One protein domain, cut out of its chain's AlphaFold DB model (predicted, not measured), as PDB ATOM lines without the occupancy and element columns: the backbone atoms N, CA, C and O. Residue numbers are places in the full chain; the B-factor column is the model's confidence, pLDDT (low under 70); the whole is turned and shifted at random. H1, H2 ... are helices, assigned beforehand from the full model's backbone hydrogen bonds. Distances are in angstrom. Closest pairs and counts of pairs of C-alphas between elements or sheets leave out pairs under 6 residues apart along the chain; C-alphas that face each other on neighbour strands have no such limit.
ATOM      1  N   PHE A  14      25.705 -34.302  -5.684       67.81
ATOM      2  CA  PHE A  14      26.759 -33.531  -6.342       67.81
ATOM      3  C   PHE A  14      26.188 -32.444  -7.269       67.81
ATOM      4  O   PHE A  14      26.812 -31.410  -7.441       67.81
ATOM      5  N   LEU A  15      24.983 -32.646  -7.812       63.88
ATOM      6  CA  LEU A  15      24.337 -31.778  -8.799       63.88
ATOM      7  C   LEU A  15      23.493 -30.630  -8.226       63.88
ATOM      8  O   LEU A  15      22.795 -29.968  -8.994       63.88
ATOM      9  N   ASP A  16      23.511 -30.382  -6.916       70.56
ATOM     10  CA  ASP A  16      22.822 -29.210  -6.364       70.56
ATOM     11  C   ASP A  16      23.405 -27.899  -6.957       70.56
ATOM     12  O   ASP A  16      24.628 -27.719  -6.963       70.56
ATOM     13  N   PRO A  17      22.585 -26.948  -7.449       63.66
ATOM     14  CA  PRO A  17      23.074 -25.651  -7.928       63.66
ATOM     15  C   PRO A  17      23.915 -24.869  -6.900       63.66
ATOM     16  O   PRO A  17      24.868 -24.180  -7.277       63.66
ATOM     17  N   GLY A  18      23.612 -24.997  -5.603       73.19
ATOM     18  CA  GLY A  18      24.420 -24.446  -4.514       73.19
ATOM     19  C   GLY A  18      25.829 -25.047  -4.467       73.19
ATOM     20  O   GLY A  18      26.799 -24.327  -4.211       73.19
ATOM     21  N   ASN A  19      25.968 -26.326  -4.834       83.50
ATOM     22  CA  ASN A  19      27.261 -27.004  -4.934       83.50
ATOM     23  C   ASN A  19      28.103 -26.455  -6.093       83.50
ATOM     24  O   ASN A  19      29.317 -26.319  -5.936       83.50
ATOM     25  N   CYS A  20      27.485 -26.043  -7.209       88.00
ATOM     26  CA  CYS A  20      28.204 -25.429  -8.333       88.00
ATOM     27  C   CYS A  20      28.845 -24.093  -7.939       88.00
ATOM     28  O   CYS A  20      30.038 -23.874  -8.165       88.00
ATOM     29  N   GLN A  21      28.073 -23.195  -7.318       87.75
ATOM     30  CA  GLN A  21      28.585 -21.891  -6.883       87.75
ATOM     31  C   GLN A  21      29.666 -22.039  -5.809       87.75
ATOM     32  O   GLN A  21      30.688 -21.347  -5.842       87.75
ATOM     33  N   HIS A  22      29.463 -22.968  -4.873       87.81
ATOM     34  CA  HIS A  22      30.442 -23.257  -3.835       87.81
ATOM     35  C   HIS A  22      31.747 -23.824  -4.421       87.81
ATOM     36  O   HIS A  22      32.832 -23.348  -4.076       87.81
ATOM     37  N   ALA A  23      31.657 -24.765  -5.368       89.75
ATOM     38  CA  ALA A  23      32.812 -25.323  -6.068       89.75
ATOM     39  C   ALA A  23      33.574 -24.260  -6.876       89.75
ATOM     40  O   ALA A  23      34.802 -24.203  -6.802       89.75
ATOM     41  N   LEU A  24      32.869 -23.366  -7.582       91.62
ATOM     42  CA  LEU A  24      33.490 -22.270  -8.333       91.62
ATOM     43  C   LEU A  24      34.237 -21.304  -7.410       91.62
ATOM     44  O   LEU A  24      35.392 -20.953  -7.667       91.62
ATOM     45  N   ARG A  25      33.615 -20.916  -6.289       90.19
ATOM     46  CA  ARG A  25      34.266 -20.080  -5.273       90.19
ATOM     47  C   ARG A  25      35.530 -20.749  -4.733       90.19
ATOM     48  O   ARG A  25      36.565 -20.089  -4.639       90.19
ATOM     49  N   ARG A  26      35.462 -22.042  -4.406       90.06
ATOM     50  CA  ARG A  26      36.612 -22.817  -3.918       90.06
ATOM     51  C   ARG A  26      37.736 -22.867  -4.955       90.06
ATOM     52  O   ARG A  26      38.872 -22.540  -4.618       90.06
ATOM     53  N   ALA A  27      37.422 -23.170  -6.216       92.81
ATOM     54  CA  ALA A  27      38.397 -23.188  -7.308       92.81
ATOM     55  C   ALA A  27      39.111 -21.841  -7.482       92.81
ATOM     56  O   ALA A  27      40.336 -21.804  -7.595       92.81
ATOM     57  N   ARG A  28      38.379 -20.721  -7.417       93.00
ATOM     58  CA  ARG A  28      38.970 -19.371  -7.482       93.00
ATOM     59  C   ARG A  28      39.910 -19.085  -6.318       93.00
ATOM     60  O   ARG A  28      40.995 -18.543  -6.531       93.00
ATOM     61  N   VAL A  29      39.494 -19.434  -5.102       91.12
ATOM     62  CA  VAL A  29      40.295 -19.232  -3.891       91.12
ATOM     63  C   VAL A  29      41.595 -20.033  -3.975       91.12
ATOM     64  O   VAL A  29      42.667 -19.452  -3.819       91.12
ATOM     65  N   ILE A  30      41.514 -21.321  -4.314       91.81
ATOM     66  CA  ILE A  30      42.683 -22.193  -4.487       91.81
ATOM     67  C   ILE A  30      43.612 -21.662  -5.585       91.81
ATOM     68  O   ILE A  30      44.799 -21.458  -5.335       91.81
ATOM     69  N   ASN A  31      43.075 -21.353  -6.771       93.25
ATOM     70  CA  ASN A  31      43.858 -20.826  -7.891       93.25
ATOM     71  C   ASN A  31      44.580 -19.521  -7.519       93.25
ATOM     72  O   ASN A  31      45.751 -19.334  -7.845       93.25
ATOM     73  N   THR A  32      43.902 -18.623  -6.798       92.62
ATOM     74  CA  THR A  32      44.487 -17.354  -6.339       92.62
ATOM     75  C   THR A  32      45.598 -17.586  -5.318       92.62
ATOM     76  O   THR A  32      46.651 -16.958  -5.414       92.62
ATOM     77  N   THR A  33      45.388 -18.481  -4.351       91.25
ATOM     78  CA  THR A  33      46.397 -18.819  -3.338       91.25
ATOM     79  C   THR A  33      47.650 -19.403  -3.972       91.25
ATOM     80  O   THR A  33      48.748 -18.947  -3.659       91.25
ATOM     81  N   ILE A  34      47.497 -20.330  -4.919       92.69
ATOM     82  CA  ILE A  34      48.630 -20.913  -5.639       92.69
ATOM     83  C   ILE A  34      49.358 -19.841  -6.458       92.69
ATOM     84  O   ILE A  34      50.574 -19.704  -6.338       92.69
ATOM     85  N   LYS A  35      48.632 -19.013  -7.224       94.31
ATOM     86  CA  LYS A  35      49.235 -17.967  -8.072       94.31
ATOM     87  C   LYS A  35      49.978 -16.874  -7.305       94.31
ATOM     88  O   LYS A  35      50.871 -16.249  -7.870       94.31
ATOM     89  N   ARG A  36      49.648 -16.635  -6.031       93.31
ATOM     90  CA  ARG A  36      50.407 -15.700  -5.180       93.31
ATOM     91  C   ARG A  36      51.843 -16.165  -4.943       93.31
ATOM     92  O   ARG A  36      52.726 -15.321  -4.833       93.31
ATOM     93  N   VAL A  37      52.057 -17.476  -4.863       94.06
ATOM     94  CA  VAL A  37      53.382 -18.087  -4.667       94.06
ATOM     95  C   VAL A  37      54.016 -18.449  -6.012       94.06
ATOM     96  O   VAL A  37      55.209 -18.232  -6.216       94.06
ATOM     97  N   TYR A  38      53.205 -18.920  -6.962       94.38
ATOM     98  CA  TYR A  38      53.619 -19.377  -8.286       94.38
ATOM     99  C   TYR A  38      52.859 -18.623  -9.394       94.38
ATOM    100  O   TYR A  38      51.885 -19.145  -9.939       94.38
ATOM    101  N   PRO A  39      53.280 -17.400  -9.776       94.62
ATOM    102  CA  PRO A  39      52.530 -16.551 -10.711       94.62
ATOM    103  C   PRO A  39      52.274 -17.167 -12.092       94.62
ATOM    104  O   PRO A  39      51.309 -16.803 -12.761       94.62
ATOM    105  N   THR A  40      53.124 -18.104 -12.519       92.75
ATOM    106  CA  THR A  40      53.016 -18.817 -13.801       92.75
ATOM    107  C   THR A  40      52.167 -20.086 -13.725       92.75
ATOM    108  O   THR A  40      52.076 -20.802 -14.718       92.75
ATOM    109  N   TYR A  41      51.585 -20.410 -12.565       91.25
ATOM    110  CA  TYR A  41      50.731 -21.583 -12.408       91.25
ATOM    111  C   TYR A  41      49.502 -21.487 -13.322       91.25
ATOM    112  O   TYR A  41      48.738 -20.519 -13.261       91.25
ATOM    113  N   GLU A  42      49.296 -22.510 -14.147       89.81
ATOM    114  CA  GLU A  42      48.078 -22.703 -14.930       89.81
ATOM    115  C   GLU A  42      47.371 -23.960 -14.421       89.81
ATOM    116  O   GLU A  42      47.948 -25.044 -14.432       89.81
ATOM    117  N   MET A  43      46.129 -23.795 -13.961       90.19
ATOM    118  CA  MET A  43      45.288 -24.908 -13.535       90.19
ATOM    119  C   MET A  43      44.785 -25.677 -14.756       90.19
ATOM    120  O   MET A  43      44.243 -25.070 -15.685       90.19
ATOM    121  N   ASP A  44      44.913 -26.999 -14.735       88.88
ATOM    122  CA  ASP A  44      44.324 -27.882 -15.740       88.88
ATOM    123  C   ASP A  44      42.983 -28.488 -15.282       88.88
ATOM    124  O   ASP A  44      42.516 -28.302 -14.153       88.88
ATOM    125  N   HIS A  45      42.323 -29.206 -16.193       87.62
ATOM    126  CA  HIS A  45      41.018 -29.809 -15.927       87.62
ATOM    127  C   HIS A  45      41.060 -30.994 -14.952       87.62
ATOM    128  O   HIS A  45      40.040 -31.266 -14.314       87.62
ATOM    129  N   ASP A  46      42.189 -31.690 -14.808       86.19
ATOM    130  CA  ASP A  46      42.313 -32.794 -13.851       86.19
ATOM    131  C   ASP A  46      42.424 -32.227 -12.427       86.19
ATOM    132  O   ASP A  46      41.685 -32.643 -11.533       86.19
ATOM    133  N   GLN A  47      43.229 -31.178 -12.242       89.44
ATOM    134  CA  GLN A  47      43.319 -30.417 -10.995       89.44
ATOM    135  C   GLN A  47      41.977 -29.780 -10.620       89.44
ATOM    136  O   GLN A  47      41.534 -29.885  -9.474       89.44
ATOM    137  N   LEU A  48      41.286 -29.165 -11.590       91.19
ATOM    138  CA  LEU A  48      39.952 -28.613 -11.363       91.19
ATOM    139  C   LEU A  48      38.957 -29.696 -10.925       91.19
ATOM    140  O   LEU A  48      38.154 -29.452 -10.028       91.19
ATOM    141  N   SER A  49      39.016 -30.887 -11.526       88.19
ATOM    142  CA  SER A  49      38.119 -31.998 -11.184       88.19
ATOM    143  C   SER A  49      38.301 -32.444  -9.733       88.19
ATOM    144  O   SER A  49      37.305 -32.634  -9.036       88.19
ATOM    145  N   VAL A  50      39.546 -32.521  -9.246       87.81
ATOM    146  CA  VAL A  50      39.834 -32.806  -7.828       87.81
ATOM    147  C   VAL A  50      39.208 -31.745  -6.925       87.81
ATOM    148  O   VAL A  50      38.507 -32.079  -5.973       87.81
ATOM    149  N   ILE A  51      39.393 -30.463  -7.255       89.12
ATOM    150  CA  ILE A  51      38.834 -29.355  -6.471       89.12
ATOM    151  C   ILE A  51      37.305 -29.400  -6.455       89.12
ATOM    152  O   ILE A  51      36.692 -29.119  -5.427       89.12
ATOM    153  N   VAL A  52      36.670 -29.716  -7.583       87.88
ATOM    154  CA  VAL A  52      35.209 -29.773  -7.700       87.88
ATOM    155  C   VAL A  52      34.638 -30.955  -6.909       87.88
ATOM    156  O   VAL A  52      33.675 -30.763  -6.166       87.88
ATOM    157  N   LEU A  53      35.245 -32.140  -7.019       82.94
ATOM    158  CA  LEU A  53      34.752 -33.378  -6.404       82.94
ATOM    159  C   LEU A  53      35.073 -33.500  -4.910       82.94
ATOM    160  O   LEU A  53      34.340 -34.177  -4.191       82.94
ATOM    161  N   ASN A  54      36.127 -32.836  -4.431       80.38
ATOM    162  CA  ASN A  54      36.536 -32.894  -3.033       80.38
ATOM    163  C   ASN A  54      36.256 -31.556  -2.319       80.38
ATOM    164  O   ASN A  54      37.096 -30.652  -2.334       80.38
ATOM    165  N   PRO A  55      35.069 -31.387  -1.703       77.19
ATOM    166  CA  PRO A  55      34.736 -30.154  -1.007       77.19
ATOM    167  C   PRO A  55      35.557 -29.892   0.248       77.19
ATOM    168  O   PRO A  55      35.757 -28.730   0.589       77.19
ATOM    169  N   GLU A  56      36.077 -30.955   0.855       74.81
ATOM    170  CA  GLU A  56      36.901 -30.921   2.062       74.81
ATOM    171  C   GLU A  56      38.397 -30.771   1.746       74.81
ATOM    172  O   GLU A  56      39.205 -30.681   2.663       74.81
ATOM    173  N   LEU A  57      38.781 -30.726   0.457       74.56
ATOM    174  CA  LEU A  57      40.176 -30.600   0.016       74.56
ATOM    175  C   LEU A  57      40.890 -29.444   0.722       74.56
ATOM    176  O   LEU A  57      42.071 -29.535   1.046       74.56
ATOM    177  N   VAL A  58      40.159 -28.350   0.940       69.25
ATOM    178  CA  VAL A  58      40.604 -27.233   1.760       69.25
ATOM    179  C   VAL A  58      39.406 -26.663   2.504       69.25
ATOM    180  O   VAL A  58      38.446 -26.211   1.872       69.25
ATOM    181  N   ASP A  59      39.483 -26.607   3.833       67.69
ATOM    182  CA  ASP A  59      38.535 -25.815   4.610       67.69
ATOM    183  C   ASP A  59      38.796 -24.329   4.331       67.69
ATOM    184  O   ASP A  59      39.813 -23.749   4.725       67.69
ATOM    185  N   LEU A  60      37.850 -23.687   3.640       61.34
ATOM    186  CA  LEU A  60      37.917 -22.264   3.314       61.34
ATOM    187  C   LEU A  60      38.027 -21.371   4.566       61.34
ATOM    188  O   LEU A  60      38.493 -20.236   4.453       61.34
ATOM    189  N   GLN A  61      37.614 -21.862   5.740       57.59
ATOM    190  CA  GLN A  61      37.743 -21.172   7.027       57.59
ATOM    191  C   GLN A  61      39.148 -21.321   7.641       57.59
ATOM    192  O   GLN A  61      39.589 -20.429   8.381       57.59
ATOM    193  N   ASP A  62      39.873 -22.391   7.290       61.09
ATOM    194  CA  ASP A  62      41.211 -22.734   7.797       61.09
ATOM    195  C   ASP A  62      42.359 -22.404   6.818       61.09
ATOM    196  O   ASP A  62      43.539 -22.520   7.146       61.09
ATOM    197  N   MET A  63      42.025 -21.845   5.645       62.47
ATOM    198  CA  MET A  63      42.945 -21.312   4.617       62.47
ATOM    199  C   MET A  63      44.056 -20.376   5.133       62.47
ATOM    200  O   MET A  63      44.977 -20.042   4.392       62.47
ATOM    201  N   ARG A  64      43.977 -19.908   6.384       58.25
ATOM    202  CA  ARG A  64      45.038 -19.130   7.041       58.25
ATOM    203  C   ARG A  64      46.301 -19.954   7.311       58.25
ATOM    204  O   ARG A  64      47.364 -19.356   7.449       58.25
ATOM    205  N   PHE A  65      46.186 -21.280   7.381       58.66
ATOM    206  CA  PHE A  65      47.294 -22.183   7.708       58.66
ATOM    207  C   PHE A  65      47.644 -23.158   6.576       58.66
ATOM    208  O   PHE A  65      48.662 -23.843   6.653       58.66
ATOM    209  N   THR A  66      46.848 -23.204   5.504       76.31
ATOM    210  CA  THR A  66      47.128 -24.031   4.325       76.31
ATOM    211  C   THR A  66      48.037 -23.291   3.339       76.31
ATOM    212  O   THR A  66      47.684 -22.226   2.830       76.31
ATOM    213  N   THR A  67      49.212 -23.851   3.049       85.88
ATOM    214  CA  THR A  67      50.160 -23.300   2.068       85.88
ATOM    215  C   THR A  67      49.798 -23.706   0.635       85.88
ATOM    216  O   THR A  67      49.073 -24.679   0.422       85.88
ATOM    217  N   ALA A  68      50.314 -22.980  -0.365       89.06
ATOM    218  CA  ALA A  68      50.126 -23.340  -1.773       89.06
ATOM    219  C   ALA A  68      50.708 -24.730  -2.081       89.06
ATOM    220  O   ALA A  68      50.098 -25.511  -2.806       89.06
ATOM    221  N   GLU A  69      51.855 -25.045  -1.483       88.81
ATOM    222  CA  GLU A  69      52.560 -26.317  -1.600       88.81
ATOM    223  C   GLU A  69      51.697 -27.484  -1.117       88.81
ATOM    224  O   GLU A  69      51.528 -28.453  -1.853       88.81
ATOM    225  N   ASN A  70      51.081 -27.362   0.065       86.81
ATOM    226  CA  ASN A  70      50.230 -28.416   0.620       86.81
ATOM    227  C   ASN A  70      48.992 -28.662  -0.255       86.81
ATOM    228  O   ASN A  70      48.590 -29.807  -0.442       86.81
ATOM    229  N   ILE A  71      48.403 -27.602  -0.826       88.56
ATOM    230  CA  ILE A  71      47.255 -27.735  -1.738       88.56
ATOM    231  C   ILE A  71      47.667 -28.478  -3.014       88.56
ATOM    232  O   ILE A  71      46.971 -29.394  -3.445       88.56
ATOM    233  N   ILE A  72      48.797 -28.094  -3.618       89.38
ATOM    234  CA  ILE A  72      49.318 -28.754  -4.824       89.38
ATOM    235  C   ILE A  72      49.631 -30.224  -4.536       89.38
ATOM    236  O   ILE A  72      49.298 -31.090  -5.342       89.38
ATOM    237  N   GLU A  73      50.251 -30.514  -3.393       87.19
ATOM    238  CA  GLU A  73      50.592 -31.875  -2.989       87.19
ATOM    239  C   GLU A  73      49.343 -32.749  -2.830       87.19
ATOM    240  O   GLU A  73      49.294 -33.850  -3.382       87.19
ATOM    241  N   GLU A  74      48.309 -32.245  -2.156       87.12
ATOM    242  CA  GLU A  74      47.043 -32.961  -1.978       87.12
ATOM    243  C   GLU A  74      46.331 -33.202  -3.323       87.12
ATOM    244  O   GLU A  74      45.877 -34.317  -3.596       87.12
ATOM    245  N   ILE A  75      46.296 -32.201  -4.216       89.00
ATOM    246  CA  ILE A  75      45.751 -32.355  -5.578       89.00
ATOM    247  C   ILE A  75      46.528 -33.423  -6.358       89.00
ATOM    248  O   ILE A  75      45.932 -34.295  -6.995       89.00
ATOM    249  N   ASN A  76      47.859 -33.400  -6.281       88.19
ATOM    250  CA  ASN A  76      48.706 -34.365  -6.975       88.19
ATOM    251  C   ASN A  76      48.492 -35.792  -6.459       88.19
ATOM    252  O   ASN A  76      48.451 -36.711  -7.274       88.19
ATOM    253  N   ARG A  77      48.290 -35.996  -5.147       86.88
ATOM    254  CA  ARG A  77      47.958 -37.321  -4.583       86.88
ATOM    255  C   ARG A  77      46.685 -37.898  -5.216       86.88
ATOM    256  O   ARG A  77      46.679 -39.070  -5.585       86.88
ATOM    257  N   HIS A  78      45.650 -37.079  -5.428       87.00
ATOM    258  CA  HIS A  78      44.417 -37.512  -6.102       87.00
ATOM    259  C   HIS A  78      44.658 -37.906  -7.565       87.00
ATOM    260  O   HIS A  78      44.207 -38.964  -8.003       87.00
ATOM    261  N   ILE A  79      45.389 -37.081  -8.324       86.00
ATOM    262  CA  ILE A  79      45.654 -37.346  -9.747       86.00
ATOM    263  C   ILE A  79      46.532 -38.592  -9.914       86.00
ATOM    264  O   ILE A  79      46.254 -39.447 -10.755       86.00
ATOM    265  N   VAL A  80      47.574 -38.732  -9.088       84.00
ATOM    266  CA  VAL A  80      48.462 -39.899  -9.109       84.00
ATOM    267  C   VAL A  80      47.701 -41.171  -8.735       84.00
ATOM    268  O   VAL A  80      47.879 -42.181  -9.416       84.00
ATOM    269  N   LEU A  81      46.820 -41.124  -7.726       82.44
ATOM    270  CA  LEU A  81      45.964 -42.258  -7.374       82.44
ATOM    271  C   LEU A  81      45.028 -42.625  -8.531       82.44
ATOM    272  O   LEU A  81      44.994 -43.781  -8.939       82.44
ATOM    273  N   SER A  82      44.329 -41.644  -9.112       81.31
ATOM    274  CA  SER A  82      43.439 -41.845 -10.264       81.31
ATOM    275  C   SER A  82      44.158 -42.498 -11.450       81.31
ATOM    276  O   SER A  82      43.574 -43.328 -12.147       81.31
ATOM    277  N   ASN A  83      45.424 -42.148 -11.689       79.62
ATOM    278  CA  ASN A  83      46.224 -42.738 -12.763       79.62
ATOM    279  C   ASN A  83      46.566 -44.219 -12.525       79.62
ATOM    280  O   ASN A  83      46.926 -44.902 -13.480       79.62
ATOM    281  N   GLN A  84      46.436 -44.731 -11.295       75.75
ATOM    282  CA  GLN A  84      46.564 -46.168 -11.029       75.75
ATOM    283  C   GLN A  84      45.324 -46.954 -11.473       75.75
ATOM    284  O   GLN A  84      45.472 -48.104 -11.878       75.75
ATOM    285  N   TYR A  85      44.133 -46.342 -11.423       73.50
ATOM    286  CA  TYR A  85      42.851 -46.968 -11.787       73.50
ATOM    287  C   TYR A  85      42.555 -46.962 -13.277       73.50
ATOM    288  O   TYR A  85      41.887 -47.865 -13.769       73.50
ATOM    289  N   ILE A  86      43.033 -45.953 -14.005       73.81
ATOM    290  CA  ILE A  86      42.674 -45.773 -15.409       73.81
ATOM    291  C   ILE A  86      43.919 -45.929 -16.275       73.81
ATOM    292  O   ILE A  86      44.842 -45.113 -16.223       73.81
ATOM    293  N   THR A  87      43.895 -46.915 -17.171       64.06
ATOM    294  CA  THR A  87      44.857 -47.048 -18.273       64.06
ATOM    295  C   THR A  87      44.588 -45.974 -19.333       64.06
ATOM    296  O   THR A  87      44.077 -46.206 -20.428       64.06
ATOM    297  N   SER A  88      44.902 -44.724 -18.999       52.97
ATOM    298  CA  SER A  88      44.856 -43.626 -19.959       52.97
ATOM    299  C   SER A  88      46.238 -43.407 -20.571       52.97
ATOM    300  O   SER A  88      47.252 -43.399 -19.876       52.97
ATOM    301  N   SER A  89      46.290 -43.124 -21.874       42.69
ATOM    302  CA  SER A  89      47.507 -42.661 -22.564       42.69
ATOM    303  C   SER A  89      48.052 -41.323 -22.021       42.69
ATOM    304  O   SER A  89      49.057 -40.825 -22.514       42.69
ATOM    305  N   THR A  90      47.372 -40.722 -21.039       41.97
ATOM    306  CA  THR A  90      47.674 -39.439 -20.389       41.97
ATOM    307  C   THR A  90      48.272 -39.574 -18.986       41.97
ATOM    308  O   THR A  90      48.601 -38.554 -18.392       41.97
ATOM    309  N   ALA A  91      48.483 -40.793 -18.468       47.91
ATOM    310  CA  ALA A  91      49.033 -41.046 -17.124       47.91
ATOM    311  C   ALA A  91      50.452 -40.468 -16.869       47.91
ATOM    312  O   ALA A  91      50.992 -40.603 -15.778       47.91
ATOM    313  N   ALA A  92      51.063 -39.823 -17.868       49.56
ATOM    314  CA  ALA A  92      52.442 -39.347 -17.861       49.56
ATOM    315  C   ALA A  92      52.638 -37.883 -17.405       49.56
ATOM    316  O   ALA A  92      53.776 -37.421 -17.380       49.56
ATOM    317  N   ALA A  93      51.575 -37.128 -17.097       57.34
ATOM    318  CA  ALA A  93      51.694 -35.674 -16.916       57.34
ATOM    319  C   ALA A  93      52.307 -35.241 -15.569       57.34
ATOM    320  O   ALA A  93      52.972 -34.207 -15.514       57.34
ATOM    321  N   ILE A  94      52.118 -36.016 -14.495       66.88
ATOM    322  CA  ILE A  94      52.574 -35.658 -13.142       66.88
ATOM    323  C   ILE A  94      53.578 -36.693 -12.642       66.88
ATOM    324  O   ILE A  94      53.323 -37.896 -12.693       66.88
ATOM    325  N   GLN A  95      54.721 -36.215 -12.143       71.12
ATOM    326  CA  GLN A  95      55.708 -37.072 -11.492       71.12
ATOM    327  C   GLN A  95      55.132 -37.604 -10.171       71.12
ATOM    328  O   GLN A  95      54.637 -36.811  -9.366       71.12
ATOM    329  N   PRO A  96      55.175 -38.923  -9.929       70.69
ATOM    330  CA  PRO A  96      54.599 -39.500  -8.726       70.69
ATOM    331  C   PRO A  96      55.359 -39.053  -7.469       70.69
ATOM    332  O   PRO A  96      56.586 -38.959  -7.467       70.69
ATOM    333  N   ILE A  97      54.619 -38.801  -6.388       73.81
ATOM    334  CA  ILE A  97      55.176 -38.490  -5.065       73.81
ATOM    335  C   ILE A  97      55.664 -39.802  -4.448       73.81
ATOM    336  O   ILE A  97      54.906 -40.765  -4.388       73.81
ATOM    337  N   THR A 264      27.147 -30.550 -17.656       85.25
ATOM    338  CA  THR A 264      27.410 -31.805 -18.364       85.25
ATOM    339  C   THR A 264      26.926 -33.006 -17.563       85.25
ATOM    340  O   THR A 264      26.219 -33.855 -18.109       85.25
ATOM    341  N   VAL A 265      27.280 -33.109 -16.277       85.31
ATOM    342  CA  VAL A 265      26.841 -34.244 -15.450       85.31
ATOM    343  C   VAL A 265      25.321 -34.208 -15.250       85.31
ATOM    344  O   VAL A 265      24.685 -35.255 -15.354       85.31
ATOM    345  N   GLY A 266      24.718 -33.030 -15.070       85.00
ATOM    346  CA  GLY A 266      23.267 -32.859 -14.958       85.00
ATOM    347  C   GLY A 266      22.512 -33.295 -16.217       85.00
ATOM    348  O   GLY A 266      21.585 -34.107 -16.142       85.00
ATOM    349  N   GLN A 267      22.947 -32.836 -17.394       84.38
ATOM    350  CA  GLN A 267      22.380 -33.248 -18.683       84.38
ATOM    351  C   GLN A 267      22.536 -34.756 -18.916       84.38
ATOM    352  O   GLN A 267      21.596 -35.431 -19.351       84.38
ATOM    353  N   LEU A 268      23.712 -35.311 -18.609       82.19
ATOM    354  CA  LEU A 268      23.971 -36.740 -18.773       82.19
ATOM    355  C   LEU A 268      23.143 -37.588 -17.810       82.19
ATOM    356  O   LEU A 268      22.596 -38.605 -18.251       82.19
ATOM    357  N   GLY A 269      22.972 -37.137 -16.566       80.56
ATOM    358  CA  GLY A 269      22.062 -37.727 -15.589       80.56
ATOM    359  C   GLY A 269      20.628 -37.782 -16.106       80.56
ATOM    360  O   GLY A 269      20.033 -38.858 -16.137       80.56
ATOM    361  N   GLY A 270      20.112 -36.670 -16.645       77.94
ATOM    362  CA  GLY A 270      18.783 -36.623 -17.271       77.94
ATOM    363  C   GLY A 270      18.635 -37.544 -18.492       77.94
ATOM    364  O   GLY A 270      17.547 -38.041 -18.779       77.94
ATOM    365  N   SER A 271      19.734 -37.831 -19.197       81.75
ATOM    366  CA  SER A 271      19.751 -38.754 -20.342       81.75
ATOM    367  C   SER A 271      19.958 -40.232 -19.970       81.75
ATOM    368  O   SER A 271      19.922 -41.091 -20.860       81.75
ATOM    369  N   GLY A 272      20.189 -40.521 -18.683       83.75
ATOM    370  CA  GLY A 272      20.465 -41.856 -18.155       83.75
ATOM    371  C   GLY A 272      21.857 -42.388 -18.498       83.75
ATOM    372  O   GLY A 272      21.975 -43.588 -18.733       83.75
ATOM    373  N   PHE A 273      22.869 -41.510 -18.594       86.31
ATOM    374  CA  PHE A 273      24.268 -41.821 -18.932       86.31
ATOM    375  C   PHE A 273      24.384 -42.914 -20.003       86.31
ATOM    376  O   PHE A 273      24.563 -44.096 -19.712       86.31
TER     377      PHE A 273
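What this domain is: This is residues 14 to 97 and 264 to 273 of the 321 residues of the protein "HNHc domain-containing protein" of Gibberella zeae (UniProt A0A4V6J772). Two long helices, H1 and H3, meet near the end of H1 and the start of H3 as a V, and the short helix H2 fills the space between the two arms, packing on both. A fourth short helix, H4, lies as a separate piece out beyond the open side of the V, with no contact to the other helices. The printed part has 94 residues with four named helices, in the order H1, H2, H3, H4, and no named strand; the class is all helix. With a radius of gyration of the C-alphas of 14.6 A it is only just compact, close to loose, and the C-alphas span 42 by 34 by 21 A.

Where its parts are: Start at Phe 14 and find C-alpha 17 at (23.074, -25.651, -7.928), where H1 begins; it covers residues 17 to 37 and runs 31.4 A to C-alpha 37 at (53.382, -18.087, -4.667). Next look at residues 45 to 53, which form H2, 11.9 A from first to last C-alpha. H3 covers residues 68 to 85 and runs 26.7 A, ending at C-alpha 85 at (42.851, -46.968, -11.787). After the cut, residues 264 to 270 form H4, 9.9 A long.

How they stand to each other: Look first where H1 and H3 touch, residues 30 to 37 of H1 with residues 68 to 72 of H3: their closest C-alphas, those of Ile 34 and Ala 68, are 4.8 A apart. These two helices stand at a steep tilt of 61 degrees and run opposite ways. Farther back on H1, residues 23 to 27 touch H2, with the closest C-alphas, those of Ala 23 and Val 52, 5.3 A apart. H1 and H2 run opposite ways at a steep tilt of 53 degrees. H2 also touches residues 75 to 79 of H3; the closest C-alphas, those of Gln 47 and Ile 75, are 6.2 A apart, and the lines are about perpendicular at 82 degrees. The helix packing is mostly crossed, with 0 of these 3 touching pairs at a shallow tilt. H4 is apart from H1, H2 and H3. In H2 and H4 every O i to N i+4 pair is within hydrogen-bond range; in H1 16 of 17 are, and in H3 13 of 14.

The domain as a whole: The two C-alphas farthest apart, those of Val 37 and Gly 272, are 42.8 A apart. Residues 98 to 263 are not printed, and across this cut C-alphas 97 and 264 are 31.5 A apart. The link from H1 to H2 is short and that from H2 to H3, 14 residues, is long. Residues 84 to 90 stand free. The mean pLDDT of the printed part is 80.2; look for values under 70 at residues 14 to 15, residue 17, residues 58 to 65 and residues 87 to 94.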